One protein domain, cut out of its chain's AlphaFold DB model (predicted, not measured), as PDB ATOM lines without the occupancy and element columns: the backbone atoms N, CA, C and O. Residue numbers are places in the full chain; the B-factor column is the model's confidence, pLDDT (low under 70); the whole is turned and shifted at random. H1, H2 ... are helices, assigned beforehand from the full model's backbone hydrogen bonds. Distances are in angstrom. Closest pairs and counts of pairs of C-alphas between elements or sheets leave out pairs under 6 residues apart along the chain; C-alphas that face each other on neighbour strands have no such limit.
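AT A GLANCE: This is residues 9 to 100 of the 194 residues of an uncharacterized protein of TM7 phylum sp. oral taxon 352 (UniProt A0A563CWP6). H4 joins H2, H3 and H5 in an up-and-down bundle, each running against the one before; residues 9 to 17 of H1 stick out. The printed part is 92 residues with five named helices: all helix. It is compact, radius of gyration of the C-alphas 13.0 A, spanning 35 by 33 by 21 A.

IN THESE COORDINATES: H4, residues 63 to 81, is 27.1 A from first to last C-alpha. H3 is residues 47 to 59, H5 85 to 99, H2 28 to 41, H1 9 to 22. C-alpha 9 is at (5.324, 14.629, -13.860), C-alpha 99 at (16.292, 26.975, 15.755).

HOW THE PARTS SIT: H3 and H4, a hairpin, touch at a shallow tilt of 30 degrees; C-alphas 51 and 76 are closest, 5.0 A. With residues 18 to 22 alone, H1 touches H3, about perpendicular at 75 degrees; C-alphas 22 and 57 are closest, 7.1 A. Every O i to N i+4 pair is within hydrogen-bond range in H1 and H5.

THE WHOLE: The printed part has no cut, tight links and no printed residue under pLDDT 70.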
ATOM      1  N   ILE A   9       4.962  15.882 -14.528       86.12
ATOM      2  CA  ILE A   9       5.324  14.629 -13.860       86.12
ATOM      3  C   ILE A   9       6.502  14.854 -12.903       86.12
ATOM      4  O   ILE A   9       6.379  14.548 -11.724       86.12
ATOM      5  N   ILE A  10       7.586  15.488 -13.364       90.94
ATOM      6  CA  ILE A  10       8.750  15.800 -12.515       90.94
ATOM      7  C   ILE A  10       8.351  16.716 -11.354       90.94
ATOM      8  O   ILE A  10       8.779  16.523 -10.216       90.94
ATOM      9  N   ARG A  11       7.482  17.701 -11.612       91.31
ATOM     10  CA  ARG A  11       6.961  18.563 -10.542       91.31
ATOM     11  C   ARG A  11       6.220  17.753  -9.478       91.31
ATOM     12  O   ARG A  11       6.441  17.988  -8.295       91.31
ATOM     13  N   ASN A  12       5.385  16.802  -9.892       92.62
ATOM     14  CA  ASN A  12       4.666  15.934  -8.965       92.62
ATOM     15  C   ASN A  12       5.623  15.055  -8.148       92.62
ATOM     16  O   ASN A  12       5.387  14.886  -6.956       92.62
ATOM     17  N   ASP A  13       6.706  14.550  -8.745       94.12
ATOM     18  CA  ASP A  13       7.724  13.775  -8.022       94.12
ATOM     19  C   ASP A  13       8.393  14.618  -6.923       94.12
ATOM     20  O   ASP A  13       8.499  14.188  -5.769       94.12
ATOM     21  N   ILE A  14       8.773  15.860  -7.247       94.75
ATOM     22  CA  ILE A  14       9.361  16.810  -6.289       94.75
ATOM     23  C   ILE A  14       8.355  17.178  -5.187       94.75
ATOM     24  O   ILE A  14       8.696  17.178  -4.001       94.75
ATOM     25  N   ASP A  15       7.106  17.483  -5.543       94.69
ATOM     26  CA  ASP A  15       6.070  17.835  -4.568       94.69
ATOM     27  C   ASP A  15       5.698  16.644  -3.674       94.69
ATOM     28  O   ASP A  15       5.454  16.832  -2.479       94.69
ATOM     29  N   MET A  16       5.714  15.420  -4.204       95.75
ATOM     30  CA  MET A  16       5.523  14.194  -3.429       95.75
ATOM     31  C   MET A  16       6.665  13.991  -2.430       95.75
ATOM     32  O   MET A  16       6.393  13.723  -1.256       95.75
ATOM     33  N   PHE A  17       7.922  14.188  -2.847       97.06
ATOM     34  CA  PHE A  17       9.072  14.166  -1.939       97.06
ATOM     35  C   PHE A  17       8.860  15.138  -0.774       97.06
ATOM     36  O   PHE A  17       8.885  14.724   0.387       97.06
ATOM     37  N   TRP A  18       8.577  16.413  -1.063       97.06
ATOM     38  CA  TRP A  18       8.391  17.421  -0.017       97.06
ATOM     39  C   TRP A  18       7.168  17.150   0.855       97.06
ATOM     40  O   TRP A  18       7.242  17.348   2.064       97.06
ATOM     41  N   SER A  19       6.070  16.651   0.288       96.19
ATOM     42  CA  SER A  19       4.874  16.286   1.056       96.19
ATOM     43  C   SER A  19       5.175  15.186   2.074       96.19
ATOM     44  O   SER A  19       4.804  15.315   3.242       96.19
ATOM     45  N   ASN A  20       5.920  14.150   1.676       96.56
ATOM     46  CA  ASN A  20       6.361  13.089   2.585       96.56
ATOM     47  C   ASN A  20       7.281  13.640   3.682       96.56
ATOM     48  O   ASN A  20       7.101  13.344   4.863       96.56
ATOM     49  N   ARG A  21       8.233  14.491   3.292       95.94
ATOM     50  CA  ARG A  21       9.236  15.094   4.178       95.94
ATOM     51  C   ARG A  21       8.598  16.005   5.233       95.94
ATOM     52  O   ARG A  21       8.919  15.909   6.415       95.94
ATOM     53  N   LEU A  22       7.681  16.874   4.814       96.62
ATOM     54  CA  LEU A  22       6.954  17.802   5.686       96.62
ATOM     55  C   LEU A  22       5.857  17.105   6.496       96.62
ATOM     56  O   LEU A  22       5.538  17.554   7.594       96.62
ATOM     57  N   GLY A  23       5.329  15.976   6.013       95.88
ATOM     58  CA  GLY A  23       4.390  15.128   6.749       95.88
ATOM     59  C   GLY A  23       4.961  14.535   8.045       95.88
ATOM     60  O   GLY A  23       4.206  14.009   8.864       95.88
ATOM     61  N   LEU A  24       6.273  14.636   8.269       95.81
ATOM     62  CA  LEU A  24       6.926  14.251   9.523       95.81
ATOM     63  C   LEU A  24       6.892  15.359  10.586       95.81
ATOM     64  O   LEU A  24       7.172  15.091  11.750       95.81
ATOM     65  N   ILE A  25       6.537  16.592  10.219       97.31
ATOM     66  CA  ILE A  25       6.531  17.735  11.134       97.31
ATOM     67  C   ILE A  25       5.206  17.769  11.888       97.31
ATOM     68  O   ILE A  25       4.150  17.997  11.296       97.31
ATOM     69  N   ARG A  26       5.258  17.548  13.204       96.62
ATOM     70  CA  ARG A  26       4.079  17.499  14.085       96.62
ATOM     71  C   ARG A  26       4.142  18.501  15.231       96.62
ATOM     72  O   ARG A  26       3.162  18.665  15.945       96.62
ATOM     73  N   SER A  27       5.270  19.185  15.400       97.75
ATOM     74  CA  SER A  27       5.516  20.088  16.520       97.75
ATOM     75  C   SER A  27       6.529  21.182  16.177       97.75
ATOM     76  O   SER A  27       7.251  21.116  15.180       97.75
ATOM     77  N   ALA A  28       6.656  22.174  17.062       97.81
ATOM     78  CA  ALA A  28       7.727  23.164  16.978       97.81
ATOM     79  C   ALA A  28       9.129  22.540  17.141       97.81
ATOM     80  O   ALA A  28      10.107  23.105  16.656       97.81
ATOM     81  N   ALA A  29       9.252  21.397  17.826       98.00
ATOM     82  CA  ALA A  29      10.520  20.677  17.922       98.00
ATOM     83  C   ALA A  29      10.917  20.093  16.558       98.00
ATOM     84  O   ALA A  29      12.055  20.272  16.138       98.00
ATOM     85  N   ASP A  30       9.968  19.511  15.824       98.25
ATOM     86  CA  ASP A  30      10.224  18.966  14.485       98.25
ATOM     87  C   ASP A  30      10.593  20.061  13.482       98.25
ATOM     88  O   ASP A  30      11.477  19.865  12.654       98.25
ATOM     89  N   VAL A  31       9.977  21.245  13.592       98.44
ATOM     90  CA  VAL A  31      10.350  22.424  12.790       98.44
ATOM     91  C   VAL A  31      11.810  22.824  13.032       98.44
ATOM     92  O   VAL A  31      12.539  23.092  12.074       98.44
ATOM     93  N   ARG A  32      12.261  22.842  14.296       98.38
ATOM     94  CA  ARG A  32      13.674  23.109  14.625       98.38
ATOM     95  C   ARG A  32      14.577  22.029  14.049       98.38
ATOM     96  O   ARG A  32      15.545  22.361  13.373       98.38
ATOM     97  N   SER A  33      14.235  20.760  14.267       97.94
ATOM     98  CA  SER A  33      14.992  19.613  13.762       97.94
ATOM     99  C   SER A  33      15.135  19.645  12.242       97.94
ATOM    100  O   SER A  33      16.246  19.483  11.745       97.94
ATOM    101  N   PHE A  34      14.056  19.944  11.511       98.06
ATOM    102  CA  PHE A  34      14.075  20.101  10.055       98.06
ATOM    103  C   PHE A  34      15.102  21.150   9.623       98.06
ATOM    104  O   PHE A  34      15.942  20.878   8.773       98.06
ATOM    105  N   ALA A  35      15.066  22.349  10.213       98.00
ATOM    106  CA  ALA A  35      15.998  23.411   9.846       98.00
ATOM    107  C   ALA A  35      17.446  23.053  10.228       98.00
ATOM    108  O   ALA A  35      18.354  23.214   9.412       98.00
ATOM    109  N   CYS A  36      17.651  22.519  11.436       97.88
ATOM    110  CA  CYS A  36      18.953  22.085  11.943       97.88
ATOM    111  C   CYS A  36      19.609  20.999  11.086       97.88
ATOM    112  O   CYS A  36      20.835  20.939  11.040       97.88
ATOM    113  N   GLU A  37      18.829  20.163  10.401       97.00
ATOM    114  CA  GLU A  37      19.347  19.121   9.512       97.00
ATOM    115  C   GLU A  37      20.126  19.706   8.325       97.00
ATOM    116  O   GLU A  37      21.126  19.131   7.901       97.00
ATOM    117  N   TYR A  38      19.721  20.878   7.824       97.56
ATOM    118  CA  TYR A  38      20.356  21.513   6.666       97.56
ATOM    119  C   TYR A  38      21.482  22.491   7.014       97.56
ATOM    120  O   TYR A  38      22.335  22.752   6.169       97.56
ATOM    121  N   LEU A  39      21.529  23.032   8.236       97.62
ATOM    122  CA  LEU A  39      22.575  23.985   8.638       97.62
ATOM    123  C   LEU A  39      24.017  23.460   8.492       97.62
ATOM    124  O   LEU A  39      24.867  24.241   8.065       97.62
ATOM    125  N   PRO A  40      24.326  22.171   8.756       96.12
ATOM    126  CA  PRO A  40      25.648  21.607   8.488       96.12
ATOM    127  C   PRO A  40      26.107  21.700   7.027       96.12
ATOM    128  O   PRO A  40      27.296  21.547   6.771       96.12
ATOM    129  N   LEU A  41      25.192  21.916   6.075       96.12
ATOM    130  CA  LEU A  41      25.519  22.036   4.653       96.12
ATOM    131  C   LEU A  41      25.989  23.444   4.266       96.12
ATOM    132  O   LEU A  41      26.436  23.643   3.140       96.12
ATOM    133  N   LEU A  42      25.920  24.432   5.160       96.75
ATOM    134  CA  LEU A  42      26.418  25.777   4.871       96.75
ATOM    135  C   LEU A  42      27.933  25.760   4.622       96.75
ATOM    136  O   LEU A  42      28.705  25.211   5.406       96.75
ATOM    137  N   GLY A  43      28.356  26.344   3.496       93.38
ATOM    138  CA  GLY A  43      29.745  26.290   3.023       93.38
ATOM    139  C   GLY A  43      30.127  24.981   2.317       93.38
ATOM    140  O   GLY A  43      31.239  24.876   1.797       93.38
ATOM    141  N   ILE A  44      29.211  24.008   2.272       93.62
ATOM    142  CA  ILE A  44      29.309  22.781   1.470       93.62
ATOM    143  C   ILE A  44      28.395  22.889   0.247       93.62
ATOM    144  O   ILE A  44      28.821  22.577  -0.858       93.62
ATOM    145  N   ASP A  45      27.167  23.367   0.438       94.56
ATOM    146  CA  ASP A  45      26.153  23.563  -0.592       94.56
ATOM    147  C   ASP A  45      25.697  25.028  -0.661       94.56
ATOM    148  O   ASP A  45      25.978  25.833   0.233       94.56
ATOM    149  N   TYR A  46      25.011  25.383  -1.748       93.06
ATOM    150  CA  TYR A  46      24.514  26.734  -1.972       93.06
ATOM    151  C   TYR A  46      23.567  27.142  -0.843       93.06
ATOM    152  O   TYR A  46      22.502  26.550  -0.650       93.06
ATOM    153  N   ASP A  47      23.915  28.219  -0.146       95.94
ATOM    154  CA  ASP A  47      23.093  28.779   0.922       95.94
ATOM    155  C   ASP A  47      21.680  29.131   0.430       95.94
ATOM    156  O   ASP A  47      20.694  28.848   1.103       95.94
ATOM    157  N   THR A  48      21.559  29.635  -0.798       93.69
ATOM    158  CA  THR A  48      20.266  29.898  -1.451       93.69
ATOM    159  C   THR A  48      19.427  28.641  -1.711       93.69
ATOM    160  O   THR A  48      18.198  28.711  -1.694       93.69
ATOM    161  N   SER A  49      20.049  27.483  -1.942       94.50
ATOM    162  CA  SER A  49      19.333  26.206  -2.047       94.50
ATOM    163  C   SER A  49      18.835  25.770  -0.673       94.50
ATOM    164  O   SER A  49      17.672  25.399  -0.527       94.50
ATOM    165  N   ILE A  50      19.677  25.888   0.357       97.69
ATOM    166  CA  ILE A  50      19.308  25.569   1.741       97.69
ATOM    167  C   ILE A  50      18.168  26.477   2.226       97.69
ATOM    168  O   ILE A  50      17.203  25.993   2.820       97.69
ATOM    169  N   SER A  51      18.212  27.780   1.934       97.56
ATOM    170  CA  SER A  51      17.138  28.703   2.310       97.56
ATOM    171  C   SER A  51      15.823  28.369   1.603       97.56
ATOM    172  O   SER A  51      14.788  28.338   2.264       97.56
ATOM    173  N   LYS A  52      15.839  28.050   0.300       96.38
ATOM    174  CA  LYS A  52      14.646  27.591  -0.440       96.38
ATOM    175  C   LYS A  52      14.041  26.328   0.164       96.38
ATOM    176  O   LYS A  52      12.819  26.222   0.251       96.38
ATOM    177  N   THR A  53      14.874  25.412   0.635       97.00
ATOM    178  CA  THR A  53      14.415  24.216   1.341       97.00
ATOM    179  C   THR A  53      13.785  24.545   2.687       97.00
ATOM    180  O   THR A  53      12.706  24.054   2.999       97.00
ATOM    181  N   ILE A  54      14.382  25.451   3.460       98.06
ATOM    182  CA  ILE A  54      13.779  25.938   4.706       98.06
ATOM    183  C   ILE A  54      12.432  26.633   4.447       98.06
ATOM    184  O   ILE A  54      11.509  26.503   5.248       98.06
ATOM    185  N   LEU A  55      12.261  27.311   3.307       97.94
ATOM    186  CA  LEU A  55      10.974  27.907   2.929       97.94
ATOM    187  C   LEU A  55       9.861  26.878   2.698       97.94
ATOM    188  O   LEU A  55       8.693  27.245   2.823       97.94
ATOM    189  N   GLN A  56      10.183  25.604   2.457       97.44
ATOM    190  CA  GLN A  56       9.177  24.541   2.354       97.44
ATOM    191  C   GLN A  56       8.361  24.388   3.645       97.44
ATOM    192  O   GLN A  56       7.195  24.000   3.581       97.44
ATOM    193  N   LEU A  57       8.901  24.796   4.803       97.62
ATOM    194  CA  LEU A  57       8.173  24.823   6.077       97.62
ATOM    195  C   LEU A  57       6.871  25.641   6.017       97.62
ATOM    196  O   LEU A  57       5.954  25.358   6.781       97.62
ATOM    197  N   GLN A  58       6.739  26.601   5.092       96.69
ATOM    198  CA  GLN A  58       5.497  27.370   4.891       96.69
ATOM    199  C   GLN A  58       4.304  26.504   4.479       96.69
ATOM    200  O   GLN A  58       3.166  26.941   4.613       96.69
ATOM    201  N   ARG A  59       4.553  25.294   3.970       95.62
ATOM    202  CA  ARG A  59       3.511  24.335   3.593       95.62
ATOM    203  C   ARG A  59       3.041  23.481   4.777       95.62
ATOM    204  O   ARG A  59       2.136  22.673   4.610       95.62
ATOM    205  N   THR A  60       3.662  23.613   5.951       94.25
ATOM    206  CA  THR A  60       3.243  22.877   7.150       94.25
ATOM    207  C   THR A  60       2.035  23.543   7.800       94.25
ATOM    208  O   THR A  60       1.977  24.767   7.910       94.25
ATOM    209  N   ASP A  61       1.088  22.729   8.266       91.25
ATOM    210  CA  ASP A  61      -0.129  23.184   8.948       91.25
ATOM    211  C   ASP A  61      -0.171  22.681  10.399       91.25
ATOM    212  O   ASP A  61      -1.061  21.949  10.826       91.25
ATOM    213  N   VAL A  62       0.871  23.014  11.163       93.31
ATOM    214  CA  VAL A  62       0.944  22.703  12.597       93.31
ATOM    215  C   VAL A  62       0.695  23.988  13.370       93.31
ATOM    216  O   VAL A  62       1.612  24.789  13.548       93.31
ATOM    217  N   ALA A  63      -0.546  24.190  13.824       93.62
ATOM    218  CA  ALA A  63      -1.001  25.432  14.460       93.62
ATOM    219  C   ALA A  63      -0.058  25.932  15.571       93.62
ATOM    220  O   ALA A  63       0.330  27.099  15.584       93.62
ATOM    221  N   GLU A  64       0.382  25.034  16.455       93.44
ATOM    222  CA  GLU A  64       1.283  25.354  17.572       93.44
ATOM    223  C   GLU A  64       2.690  25.781  17.121       93.44
ATOM    224  O   GLU A  64       3.383  26.511  17.829       93.44
ATOM    225  N   ALA A  65       3.123  25.349  15.934       96.19
ATOM    226  CA  ALA A  65       4.436  25.666  15.380       96.19
ATOM    227  C   ALA A  65       4.424  26.905  14.469       96.19
ATOM    228  O   ALA A  65       5.497  27.409  14.128       96.19
ATOM    229  N   GLN A  66       3.248  27.431  14.100       96.19
ATOM    230  CA  GLN A  66       3.119  28.531  13.135       96.19
ATOM    231  C   GLN A  66       3.918  29.798  13.483       96.19
ATOM    232  O   GLN A  66       4.519  30.373  12.568       96.19
ATOM    233  N   PRO A  67       4.009  30.245  14.755       97.38
ATOM    234  CA  PRO A  67       4.857  31.389  15.096       97.38
ATOM    235  C   PRO A  67       6.330  31.156  14.734       97.38
ATOM    236  O   PRO A  67       6.973  32.023  14.143       97.38
ATOM    237  N   LEU A  68       6.847  29.955  15.015       98.31
ATOM    238  CA  LEU A  68       8.227  29.583  14.708       98.31
ATOM    239  C   LEU A  68       8.448  29.419  13.198       98.31
ATOM    240  O   LEU A  68       9.444  29.909  12.669       98.31
ATOM    241  N   VAL A  69       7.510  28.780  12.489       98.38
ATOM    242  CA  VAL A  69       7.539  28.664  11.019       98.38
ATOM    243  C   VAL A  69       7.575  30.050  10.372       98.38
ATOM    244  O   VAL A  69       8.372  30.298   9.464       98.38
ATOM    245  N   SER A  70       6.762  30.985  10.862       98.12
ATOM    246  CA  SER A  70       6.728  32.361  10.360       98.12
ATOM    247  C   SER A  70       8.070  33.069  10.554       98.12
ATOM    248  O   SER A  70       8.583  33.675   9.612       98.12
ATOM    249  N   GLU A  71       8.680  32.951  11.736       98.44
ATOM    250  CA  GLU A  71       9.983  33.559  12.024       98.44
ATOM    251  C   GLU A  71      11.105  32.967  11.155       98.44
ATOM    252  O   GLU A  71      11.835  33.707  10.489       98.44
ATOM    253  N   ILE A  72      11.215  31.635  11.108       98.44
ATOM    254  CA  ILE A  72      12.240  30.931  10.323       98.44
ATOM    255  C   ILE A  72      12.116  31.287   8.843       98.44
ATOM    256  O   ILE A  72      13.107  31.595   8.178       98.44
ATOM    257  N   THR A  73      10.896  31.270   8.311       98.12
ATOM    258  CA  THR A  73      10.687  31.491   6.880       98.12
ATOM    259  C   THR A  73      10.830  32.963   6.495       98.12
ATOM    260  O   THR A  73      11.243  33.257   5.373       98.12
ATOM    261  N   ALA A  74      10.583  33.901   7.416       98.38
ATOM    262  CA  ALA A  74      10.944  35.303   7.225       98.38
ATOM    263  C   ALA A  74      12.468  35.477   7.116       98.38
ATOM    264  O   ALA A  74      12.940  36.134   6.188       98.38
ATOM    265  N   LEU A  75      13.248  34.837   7.997       98.44
ATOM    266  CA  LEU A  75      14.715  34.860   7.920       98.44
ATOM    267  C   LEU A  75      15.231  34.218   6.628       98.44
ATOM    268  O   LEU A  75      16.077  34.803   5.954       98.44
ATOM    269  N   ALA A  76      14.686  33.067   6.230       98.19
ATOM    270  CA  ALA A  76      15.067  32.403   4.985       98.19
ATOM    271  C   ALA A  76      14.740  33.255   3.740       98.19
ATOM    272  O   ALA A  76      15.549  33.317   2.814       98.19
ATOM    273  N   LYS A  77      13.609  33.981   3.727       98.25
ATOM    274  CA  LYS A  77      13.290  34.958   2.662       98.25
ATOM    275  C   LYS A  77      14.310  36.094   2.607       98.25
ATOM    276  O   LYS A  77      14.714  36.484   1.515       98.25
ATOM    277  N   LEU A  78      14.736  36.612   3.761       98.19
ATOM    278  CA  LEU A  78      15.780  37.638   3.815       98.19
ATOM    279  C   LEU A  78      17.102  37.114   3.244       98.19
ATOM    280  O   LEU A  78      17.725  37.822   2.463       98.19
ATOM    281  N   VAL A  79      17.490  35.871   3.555       97.25
ATOM    282  CA  VAL A  79      18.689  35.242   2.969       97.25
ATOM    283  C   VAL A  79      18.594  35.194   1.444       97.25
ATOM    284  O   VAL A  79      19.542  35.590   0.773       97.25
ATOM    285  N   CYS A  80      17.456  34.758   0.889       94.50
ATOM    286  CA  CYS A  80      17.258  34.686  -0.564       94.50
ATOM    287  C   CYS A  80      17.393  36.043  -1.270       94.50
ATOM    288  O   CYS A  80      17.812  36.088  -2.424       94.50
ATOM    289  N   ASN A  81      17.009  37.130  -0.596       95.50
ATOM    290  CA  ASN A  81      16.957  38.472  -1.179       95.50
ATOM    291  C   ASN A  81      18.223  39.302  -0.914       95.50
ATOM    292  O   ASN A  81      18.384  40.376  -1.491       95.50
ATOM    293  N   GLU A  82      19.112  38.837  -0.037       97.00
ATOM    294  CA  GLU A  82      20.316  39.563   0.352       97.00
ATOM    295  C   GLU A  82      21.491  39.231  -0.579       97.00
ATOM    296  O   GLU A  82      21.909  38.081  -0.722       97.00
ATOM    297  N   CYS A  83      22.073  40.258  -1.198       92.75
ATOM    298  CA  CYS A  83      23.191  40.109  -2.127       92.75
ATOM    299  C   CYS A  83      24.541  40.017  -1.403       92.75
ATOM    300  O   CYS A  83      25.434  39.287  -1.847       92.75
ATOM    301  N   ALA A  84      24.704  40.725  -0.284       96.00
ATOM    302  CA  ALA A  84      25.959  40.793   0.445       96.00
ATOM    303  C   ALA A  84      26.194  39.522   1.276       96.00
ATOM    304  O   ALA A  84      25.455  39.214   2.210       96.00
ATOM    305  N   MET A  85      27.289  38.814   0.985       94.31
ATOM    306  CA  MET A  85      27.655  37.564   1.667       94.31
ATOM    307  C   MET A  85      27.757  37.728   3.192       94.31
ATOM    308  O   MET A  85      27.251  36.907   3.950       94.31
ATOM    309  N   SER A  86      28.362  38.823   3.662       95.94
ATOM    310  CA  SER A  86      28.501  39.100   5.098       95.94
ATOM    311  C   SER A  86      27.156  39.354   5.788       95.94
ATOM    312  O   SER A  86      26.992  39.015   6.960       95.94
ATOM    313  N   ALA A  87      26.179  39.920   5.075       97.38
ATOM    314  CA  ALA A  87      24.822  40.101   5.579       97.38
ATOM    315  C   ALA A  87      24.051  38.771   5.588       97.38
ATOM    316  O   ALA A  87      23.436  38.445   6.604       97.38
ATOM    317  N   ARG A  88      24.177  37.943   4.536       97.62
ATOM    318  CA  ARG A  88      23.635  36.570   4.525       97.62
ATOM    319  C   ARG A  88      24.179  35.726   5.673       97.62
ATOM    320  O   ARG A  88      23.403  35.059   6.349       97.62
ATOM    321  N   LEU A  89      25.478  35.809   5.963       98.19
ATOM    322  CA  LEU A  89      26.092  35.090   7.083       98.19
ATOM    323  C   LEU A  89      25.441  35.465   8.425       98.19
ATOM    324  O   LEU A  89      25.080  34.585   9.203       98.19
ATOM    325  N   LYS A  90      25.213  36.761   8.674       98.19
ATOM    326  CA  LYS A  90      24.519  37.229   9.889       98.19
ATOM    327  C   LYS A  90      23.080  36.717   9.973       98.19
ATOM    328  O   LYS A  90      22.607  36.389  11.061       98.19
ATOM    329  N   LEU A  91      22.378  36.640   8.840       98.44
ATOM    330  CA  LEU A  91      21.030  36.071   8.781       98.44
ATOM    331  C   LEU A  91      21.039  34.572   9.106       98.44
ATOM    332  O   LEU A  91      20.200  34.128   9.888       98.44
ATOM    333  N   TRP A  92      22.014  33.815   8.597       98.44
ATOM    334  CA  TRP A  92      22.195  32.402   8.938       98.44
ATOM    335  C   TRP A  92      22.511  32.180  10.414       98.44
ATOM    336  O   TRP A  92      21.905  31.316  11.041       98.44
ATOM    337  N   GLN A  93      23.388  32.996  10.997       98.38
ATOM    338  CA  GLN A  93      23.689  32.954  12.432       98.38
ATOM    339  C   GLN A  93      22.445  33.247  13.281       98.38
ATOM    340  O   GLN A  93      22.202  32.590  14.295       98.38
ATOM    341  N   ARG A  94      21.612  34.204  12.850       98.25
ATOM    342  CA  ARG A  94      20.328  34.477  13.503       98.25
ATOM    343  C   ARG A  94      19.371  33.293  13.380       98.25
ATOM    344  O   ARG A  94      18.773  32.919  14.382       98.25
ATOM    345  N   LEU A  95      19.253  32.695  12.194       98.56
ATOM    346  CA  LEU A  95      18.402  31.526  11.967       98.56
ATOM    347  C   LEU A  95      18.852  30.344  12.832       98.56
ATOM    348  O   LEU A  95      18.015  29.763  13.517       98.56
ATOM    349  N   ALA A  96      20.154  30.051  12.884       98.38
ATOM    350  CA  ALA A  96      20.735  29.032  13.759       98.38
ATOM    351  C   ALA A  96      20.345  29.239  15.226       98.38
ATOM    352  O   ALA A  96      19.869  28.309  15.873       98.38
ATOM    353  N   LYS A  97      20.444  30.476  15.726       98.12
ATOM    354  CA  LYS A  97      19.993  30.816  17.079       98.12
ATOM    355  C   LYS A  97      18.490  30.579  17.269       98.12
ATOM    356  O   LYS A  97      18.104  30.003  18.283       98.12
ATOM    357  N   THR A  98      17.649  30.987  16.315       98.00
ATOM    358  CA  THR A  98      16.187  30.783  16.364       98.00
ATOM    359  C   THR A  98      15.820  29.297  16.454       98.00
ATOM    360  O   THR A  98      14.890  28.930  17.177       98.00
ATOM    361  N   VAL A  99      16.565  28.424  15.769       97.94
ATOM    362  CA  VAL A  99      16.292  26.975  15.755       97.94
ATOM    363  C   VAL A  99      17.047  26.187  16.827       97.94
ATOM    364  O   VAL A  99      16.839  24.985  16.946       97.94
ATOM    365  N   GLY A 100      17.872  26.849  17.644       97.56
ATOM    366  CA  GLY A 100      18.655  26.201  18.702       97.56
ATOM    367  C   GLY A 100      19.848  25.392  18.185       97.56
ATOM    368  O   GLY A 100      20.238  24.412  18.809       97.56
TER     369      GLY A 100